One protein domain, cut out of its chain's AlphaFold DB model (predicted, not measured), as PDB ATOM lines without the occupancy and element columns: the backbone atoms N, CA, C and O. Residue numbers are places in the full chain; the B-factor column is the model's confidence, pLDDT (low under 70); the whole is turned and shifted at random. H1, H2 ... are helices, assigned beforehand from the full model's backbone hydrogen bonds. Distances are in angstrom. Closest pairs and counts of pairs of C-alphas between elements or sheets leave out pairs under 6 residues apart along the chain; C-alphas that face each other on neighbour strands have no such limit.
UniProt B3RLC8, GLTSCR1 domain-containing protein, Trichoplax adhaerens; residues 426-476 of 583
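This is residues 426 to 476 of the 583 residues of the protein "GLTSCR1 domain-containing protein" of Trichoplax adhaerens (UniProt B3RLC8). A long helix, H1, meets a shorter one, H2, near the last residues of both, making an L-shaped corner. Residues 470 to 476 stick out beyond it as a free tail. The printed part has 51 residues with two named helices, H1 then H2, and no named strand; its class is all helix. It is loose, with a radius of gyration of the C-alphas of 13.7 A, and flat, spanning 39 by 37 by 18 A.

H1, residues 426 to 446, runs 30.5 A from C-alpha 426 at (124.895, -90.858, -77.643). H2, residues 456 to 468, runs 18.8 A to C-alpha 468 at (118.158, -93.592, -54.748).

H1 touches H2 with residues 441 to 445 alone, and H2 touches H1 with residues 465 to 466 alone. Their closest C-alphas, of Asp 441 and Arg 465, are 5.6 A apart. Their lines are about perpendicular, at 83 degrees. Every O i to N i+4 pair is within hydrogen-bond range in H1, and 7 of 9 in H2.

The C-alphas farthest apart, of Lys 426 and Glu 476, are 43.7 A apart. The printed part has no cut, and the link from H1 to H2 is short. No printed residue is under 70 in pLDDT.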
ATOM      1  N   LYS A 426     124.961 -91.839 -78.743       79.19
ATOM      2  CA  LYS A 426     124.895 -90.858 -77.643       79.19
ATOM      3  C   LYS A 426     124.143 -91.432 -76.437       79.19
ATOM      4  O   LYS A 426     124.606 -91.271 -75.312       79.19
ATOM      5  N   GLN A 427     123.032 -92.129 -76.673       78.62
ATOM      6  CA  GLN A 427     122.191 -92.758 -75.654       78.62
ATOM      7  C   GLN A 427     122.938 -93.859 -74.895       78.62
ATOM      8  O   GLN A 427     122.985 -93.804 -73.673       78.62
ATOM      9  N   ALA A 428     123.641 -94.761 -75.586       81.25
ATOM     10  CA  ALA A 428     124.489 -95.783 -74.966       81.25
ATOM     11  C   ALA A 428     125.575 -95.172 -74.057       81.25
ATOM     12  O   ALA A 428     125.833 -95.666 -72.964       81.25
ATOM     13  N   LYS A 429     126.163 -94.032 -74.452       86.12
ATOM     14  CA  LYS A 429     127.130 -93.288 -73.621       86.12
ATOM     15  C   LYS A 429     126.492 -92.548 -72.444       86.12
ATOM     16  O   LYS A 429     127.196 -92.252 -71.484       86.12
ATOM     17  N   ARG A 430     125.198 -92.225 -72.512       89.12
ATOM     18  CA  ARG A 430     124.427 -91.701 -71.375       89.12
ATOM     19  C   ARG A 430     124.087 -92.835 -70.407       89.12
ATOM     20  O   ARG A 430     124.376 -92.689 -69.228       89.12
ATOM     21  N   ALA A 431     123.575 -93.959 -70.907       88.06
ATOM     22  CA  ALA A 431     123.271 -95.152 -70.118       88.06
ATOM     23  C   ALA A 431     124.512 -95.662 -69.368       88.06
ATOM     24  O   ALA A 431     124.482 -95.744 -68.147       88.06
ATOM     25  N   ALA A 432     125.638 -95.856 -70.065       89.50
ATOM     26  CA  ALA A 432     126.895 -96.289 -69.449       89.50
ATOM     27  C   ALA A 432     127.432 -95.319 -68.379       89.50
ATOM     28  O   ALA A 432     128.109 -95.749 -67.456       89.50
ATOM     29  N   ARG A 433     127.139 -94.012 -68.479       90.88
ATOM     30  CA  ARG A 433     127.478 -93.041 -67.423       90.88
ATOM     31  C   ARG A 433     126.552 -93.155 -66.217       90.88
ATOM     32  O   ARG A 433     127.030 -93.027 -65.096       90.88
ATOM     33  N   ILE A 434     125.260 -93.383 -66.450       90.31
ATOM     34  CA  ILE A 434     124.261 -93.571 -65.393       90.31
ATOM     35  C   ILE A 434     124.579 -94.846 -64.606       90.31
ATOM     36  O   ILE A 434     124.690 -94.769 -63.390       90.31
ATOM     37  N   THR A 435     124.841 -95.977 -65.267       89.31
ATOM     38  CA  THR A 435     125.197 -97.223 -64.569       89.31
ATOM     39  C   THR A 435     126.506 -97.103 -63.784       89.31
ATOM     40  O   THR A 435     126.572 -97.582 -62.657       89.31
ATOM     41  N   THR A 436     127.525 -96.395 -64.297       90.94
ATOM     42  CA  THR A 436     128.741 -96.118 -63.504       90.94
ATOM     43  C   THR A 436     128.521 -95.147 -62.345       90.94
ATOM     44  O   THR A 436     129.252 -95.230 -61.367       90.94
ATOM     45  N   ALA A 437     127.557 -94.224 -62.440       88.25
ATOM     46  CA  ALA A 437     127.229 -93.316 -61.340       88.25
ATOM     47  C   ALA A 437     126.499 -94.074 -60.224       88.25
ATOM     48  O   ALA A 437     126.968 -94.066 -59.092       88.25
ATOM     49  N   LEU A 438     125.457 -94.834 -60.580       89.50
ATOM     50  CA  LEU A 438     124.739 -95.719 -59.659       89.50
ATOM     51  C   LEU A 438     125.698 -96.690 -58.954       89.50
ATOM     52  O   LEU A 438     125.687 -96.770 -57.736       89.50
ATOM     53  N   GLY A 439     126.618 -97.339 -59.678       89.19
ATOM     54  CA  GLY A 439     127.617 -98.219 -59.054       89.19
ATOM     55  C   GLY A 439     128.561 -97.517 -58.061       89.19
ATOM     56  O   GLY A 439     129.010 -98.140 -57.105       89.19
ATOM     57  N   VAL A 440     128.854 -96.223 -58.240       88.25
ATOM     58  CA  VAL A 440     129.632 -95.426 -57.268       88.25
ATOM     59  C   VAL A 440     128.775 -95.016 -56.070       88.25
ATOM     60  O   VAL A 440     129.259 -95.025 -54.937       88.25
ATOM     61  N   ASP A 441     127.513 -94.669 -56.307       89.00
ATOM     62  CA  ASP A 441     126.585 -94.254 -55.260       89.00
ATOM     63  C   ASP A 441     126.170 -95.450 -54.376       89.00
ATOM     64  O   ASP A 441     126.151 -95.304 -53.155       89.00
ATOM     65  N   GLN A 442     125.994 -96.647 -54.951       89.38
ATOM     66  CA  GLN A 442     125.805 -97.919 -54.238       89.38
ATOM     67  C   GLN A 442     126.955 -98.205 -53.263       89.38
ATOM     68  O   GLN A 442     126.712 -98.387 -52.073       89.38
ATOM     69  N   ILE A 443     128.210 -98.166 -53.728       88.38
ATOM     70  CA  ILE A 443     129.398 -98.404 -52.881       88.38
ATOM     71  C   ILE A 443     129.453 -97.415 -51.702       88.38
ATOM     72  O   ILE A 443     129.919 -97.755 -50.614       88.38
ATOM     73  N   PHE A 444     128.969 -96.184 -51.889       86.31
ATOM     74  CA  PHE A 444     128.914 -95.181 -50.825       86.31
ATOM     75  C   PHE A 444     127.786 -95.437 -49.810       86.31
ATOM     76  O   PHE A 444     127.960 -95.122 -48.633       86.31
ATOM     77  N   VAL A 445     126.662 -96.018 -50.244       86.38
ATOM     78  CA  VAL A 445     125.546 -96.437 -49.375       86.38
ATOM     79  C   VAL A 445     125.893 -97.713 -48.597       86.38
ATOM     80  O   VAL A 445     125.623 -97.785 -47.401       86.38
ATOM     81  N   GLU A 446     126.558 -98.681 -49.234       86.44
ATOM     82  CA  GLU A 446     127.056 -99.915 -48.603       86.44
ATOM     83  C   GLU A 446     128.197 -99.665 -47.601       86.44
ATOM     84  O   GLU A 446     128.406-100.458 -46.684       86.44
ATOM     85  N   SER A 447     128.960 -98.576 -47.757       84.81
ATOM     86  CA  SER A 447     130.079 -98.214 -46.869       84.81
ATOM     87  C   SER A 447     130.017 -96.755 -46.376       84.81
ATOM     88  O   SER A 447     130.879 -95.943 -46.748       84.81
ATOM     89  N   PRO A 448     129.051 -96.410 -45.494       82.31
ATOM     90  CA  PRO A 448     128.851 -95.048 -45.005       82.31
ATOM     91  C   PRO A 448     130.107 -94.446 -44.365       82.31
ATOM     92  O   PRO A 448     130.610 -94.905 -43.336       82.31
ATOM     93  N   GLN A 449     130.612 -93.366 -44.958       77.56
ATOM     94  CA  GLN A 449     131.733 -92.613 -44.404       77.56
ATOM     95  C   GLN A 449     131.248 -91.752 -43.231       77.56
ATOM     96  O   GLN A 449     130.658 -90.696 -43.438       77.56
ATOM     97  N   MET A 450     131.532 -92.182 -41.998       78.62
ATOM     98  CA  MET A 450     131.230 -91.456 -40.753       78.62
ATOM     99  C   MET A 450     132.073 -90.171 -40.621       78.62
ATOM    100  O   MET A 450     133.047 -90.116 -39.869       78.62
ATOM    101  N   LYS A 451     131.721 -89.139 -41.395       83.81
ATOM    102  CA  LYS A 451     132.386 -87.830 -41.454       83.81
ATOM    103  C   LYS A 451     131.345 -86.704 -41.363       83.81
ATOM    104  O   LYS A 451     130.274 -86.843 -41.948       83.81
ATOM    105  N   PRO A 452     131.631 -85.585 -40.675       86.44
ATOM    106  CA  PRO A 452     130.775 -84.401 -40.724       86.44
ATOM    107  C   PRO A 452     130.699 -83.819 -42.143       86.44
ATOM    108  O   PRO A 452     131.698 -83.809 -42.862       86.44
ATOM    109  N   PHE A 453     129.540 -83.286 -42.531       90.69
ATOM    110  CA  PHE A 453     129.371 -82.651 -43.839       90.69
ATOM    111  C   PHE A 453     130.186 -81.353 -43.948       90.69
ATOM    112  O   PHE A 453     129.946 -80.397 -43.215       90.69
ATOM    113  N   GLU A 454     131.103 -81.288 -44.915       89.69
ATOM    114  CA  GLU A 454     131.976 -80.121 -45.144       89.69
ATOM    115  C   GLU A 454     131.228 -78.886 -45.691       89.69
ATOM    116  O   GLU A 454     131.734 -77.766 -45.640       89.69
ATOM    117  N   SER A 455     130.027 -79.076 -46.250       93.19
ATOM    118  CA  SER A 455     129.178 -78.023 -46.823       93.19
ATOM    119  C   SER A 455     127.737 -78.522 -46.986       93.19
ATOM    120  O   SER A 455     127.513 -79.720 -47.160       93.19
ATOM    121  N   PHE A 456     126.766 -77.601 -47.026       93.25
ATOM    122  CA  PHE A 456     125.370 -77.893 -47.387       93.25
ATOM    123  C   PHE A 456     125.256 -78.615 -48.740       93.25
ATOM    124  O   PHE A 456     124.499 -79.574 -48.871       93.25
ATOM    125  N   GLU A 457     126.054 -78.211 -49.734       92.69
ATOM    126  CA  GLU A 457     126.065 -78.879 -51.040       92.69
ATOM    127  C   GLU A 457     126.600 -80.317 -50.928       92.69
ATOM    128  O   GLU A 457     126.117 -81.212 -51.616       92.69
ATOM    129  N   ASN A 458     127.554 -80.573 -50.022       89.81
ATOM    130  CA  ASN A 458     128.050 -81.928 -49.788       89.81
ATOM    131  C   ASN A 458     127.001 -82.801 -49.096       89.81
ATOM    132  O   ASN A 458     126.764 -83.915 -49.552       89.81
ATOM    133  N   ALA A 459     126.316 -82.265 -48.079       90.75
ATOM    134  CA  ALA A 459     125.192 -82.937 -47.431       90.75
ATOM    135  C   ALA A 459     124.100 -83.314 -48.444       90.75
ATOM    136  O   ALA A 459     123.641 -84.451 -48.452       90.75
ATOM    137  N   CYS A 460     123.743 -82.405 -49.360       91.19
ATOM    138  CA  CYS A 460     122.780 -82.696 -50.424       91.19
ATOM    139  C   CYS A 460     123.266 -83.811 -51.364       91.19
ATOM    140  O   CYS A 460     122.505 -84.729 -51.653       91.19
ATOM    141  N   ARG A 461     124.525 -83.764 -51.828       87.50
ATOM    142  CA  ARG A 461     125.090 -84.792 -52.725       87.50
ATOM    143  C   ARG A 461     125.179 -86.166 -52.062       87.50
ATOM    144  O   ARG A 461     124.912 -87.163 -52.721       87.50
ATOM    145  N   GLU A 462     125.563 -86.227 -50.792       87.12
ATOM    146  CA  GLU A 462     125.721 -87.491 -50.067       87.12
ATOM    147  C   GLU A 462     124.372 -88.076 -49.643       87.12
ATOM    148  O   GLU A 462     124.156 -89.268 -49.844       87.12
ATOM    149  N   LEU A 463     123.437 -87.255 -49.156       88.88
ATOM    150  CA  LEU A 463     122.092 -87.700 -48.776       88.88
ATOM    151  C   LEU A 463     121.258 -88.149 -49.989       88.88
ATOM    152  O   LEU A 463     120.503 -89.115 -49.888       88.88
ATOM    153  N   LEU A 464     121.432 -87.508 -51.153       88.50
ATOM    154  CA  LEU A 464     120.746 -87.892 -52.392       88.50
ATOM    155  C   LEU A 464     121.075 -89.329 -52.831       88.50
ATOM    156  O   LEU A 464     120.216 -89.982 -53.415       88.50
ATOM    157  N   ARG A 465     122.267 -89.853 -52.507       89.00
ATOM    158  CA  ARG A 465     122.618 -91.259 -52.778       89.00
ATOM    159  C   ARG A 465     121.693 -92.213 -52.037       89.00
ATOM    160  O   ARG A 465     121.084 -93.071 -52.658       89.00
ATOM    161  N   TYR A 466     121.532 -92.011 -50.730       88.38
ATOM    162  CA  TYR A 466     120.651 -92.838 -49.904       88.38
ATOM    163  C   TYR A 466     119.188 -92.752 -50.351       88.38
ATOM    164  O   TYR A 466     118.464 -93.726 -50.201       88.38
ATOM    165  N   HIS A 467     118.753 -91.640 -50.959       86.88
ATOM    166  CA  HIS A 467     117.407 -91.542 -51.532       86.88
ATOM    167  C   HIS A 467     117.202 -92.451 -52.759       86.88
ATOM    168  O   HIS A 467     116.111 -92.989 -52.923       86.88
ATOM    169  N   VAL A 468     118.230 -92.672 -53.590       84.94
ATOM    170  CA  VAL A 468     118.158 -93.592 -54.748       84.94
ATOM    171  C   VAL A 468     118.009 -95.054 -54.310       84.94
ATOM    172  O   VAL A 468     117.375 -95.833 -55.014       84.94
ATOM    173  N   TYR A 469     118.547 -95.403 -53.140       81.81
ATOM    174  CA  TYR A 469     118.463 -96.737 -52.531       81.81
ATOM    175  C   TYR A 469     117.456 -96.800 -51.369       81.81
ATOM    176  O   TYR A 469     117.483 -97.736 -50.572       81.81
ATOM    177  N   TYR A 470     116.565 -95.808 -51.255       83.12
ATOM    178  CA  TYR A 470     115.454 -95.851 -50.308       83.12
ATOM    179  C   TYR A 470     114.300 -96.646 -50.920       83.12
ATOM    180  O   TYR A 470     113.338 -96.087 -51.450       83.12
ATOM    181  N   GLU A 471     114.409 -97.970 -50.849       80.88
ATOM    182  CA  GLU A 471     113.246 -98.833 -51.025       80.88
ATOM    183  C   GLU A 471     112.302 -98.622 -49.826       80.88
ATOM    184  O   GLU A 471     112.755 -98.632 -48.674       80.88
ATOM    185  N   PRO A 472     110.999 -98.373 -50.054       82.50
ATOM    186  CA  PRO A 472     110.046 -98.276 -48.961       82.50
ATOM    187  C   PRO A 472     109.965 -99.638 -48.269       82.50
ATOM    188  O   PRO A 472     109.764-100.653 -48.932       82.50
ATOM    189  N   ILE A 473     110.107 -99.651 -46.941       82.62
ATOM    190  CA  ILE A 473     109.999-100.879 -46.141       82.62
ATOM    191  C   ILE A 473     108.653-101.548 -46.482       82.62
ATOM    192  O   ILE A 473     107.620-100.885 -46.324       82.62
ATOM    193  N   PRO A 474     108.641-102.810 -46.960       87.19
ATOM    194  CA  PRO A 474     107.405-103.514 -47.274       87.19
ATOM    195  C   PRO A 474     106.458-103.521 -46.077       87.19
ATOM    196  O   PRO A 474     106.894-103.633 -44.928       87.19
ATOM    197  N   LYS A 475     105.155-103.400 -46.333       91.31
ATOM    198  CA  LYS A 475     104.171-103.546 -45.261       91.31
ATOM    199  C   LYS A 475     104.205-104.972 -44.730       91.31
ATOM    200  O   LYS A 475     104.408-105.910 -45.495       91.31
ATOM    201  N   GLU A 476     103.862-105.132 -43.458       92.25
ATOM    202  CA  GLU A 476     103.609-106.440 -42.847       92.25
ATOM    203  C   GLU A 476     102.594-107.251 -43.679       92.25
ATOM    204  O   GLU A 476     102.873-108.389 -44.031       92.25
TER     205      GLU A 476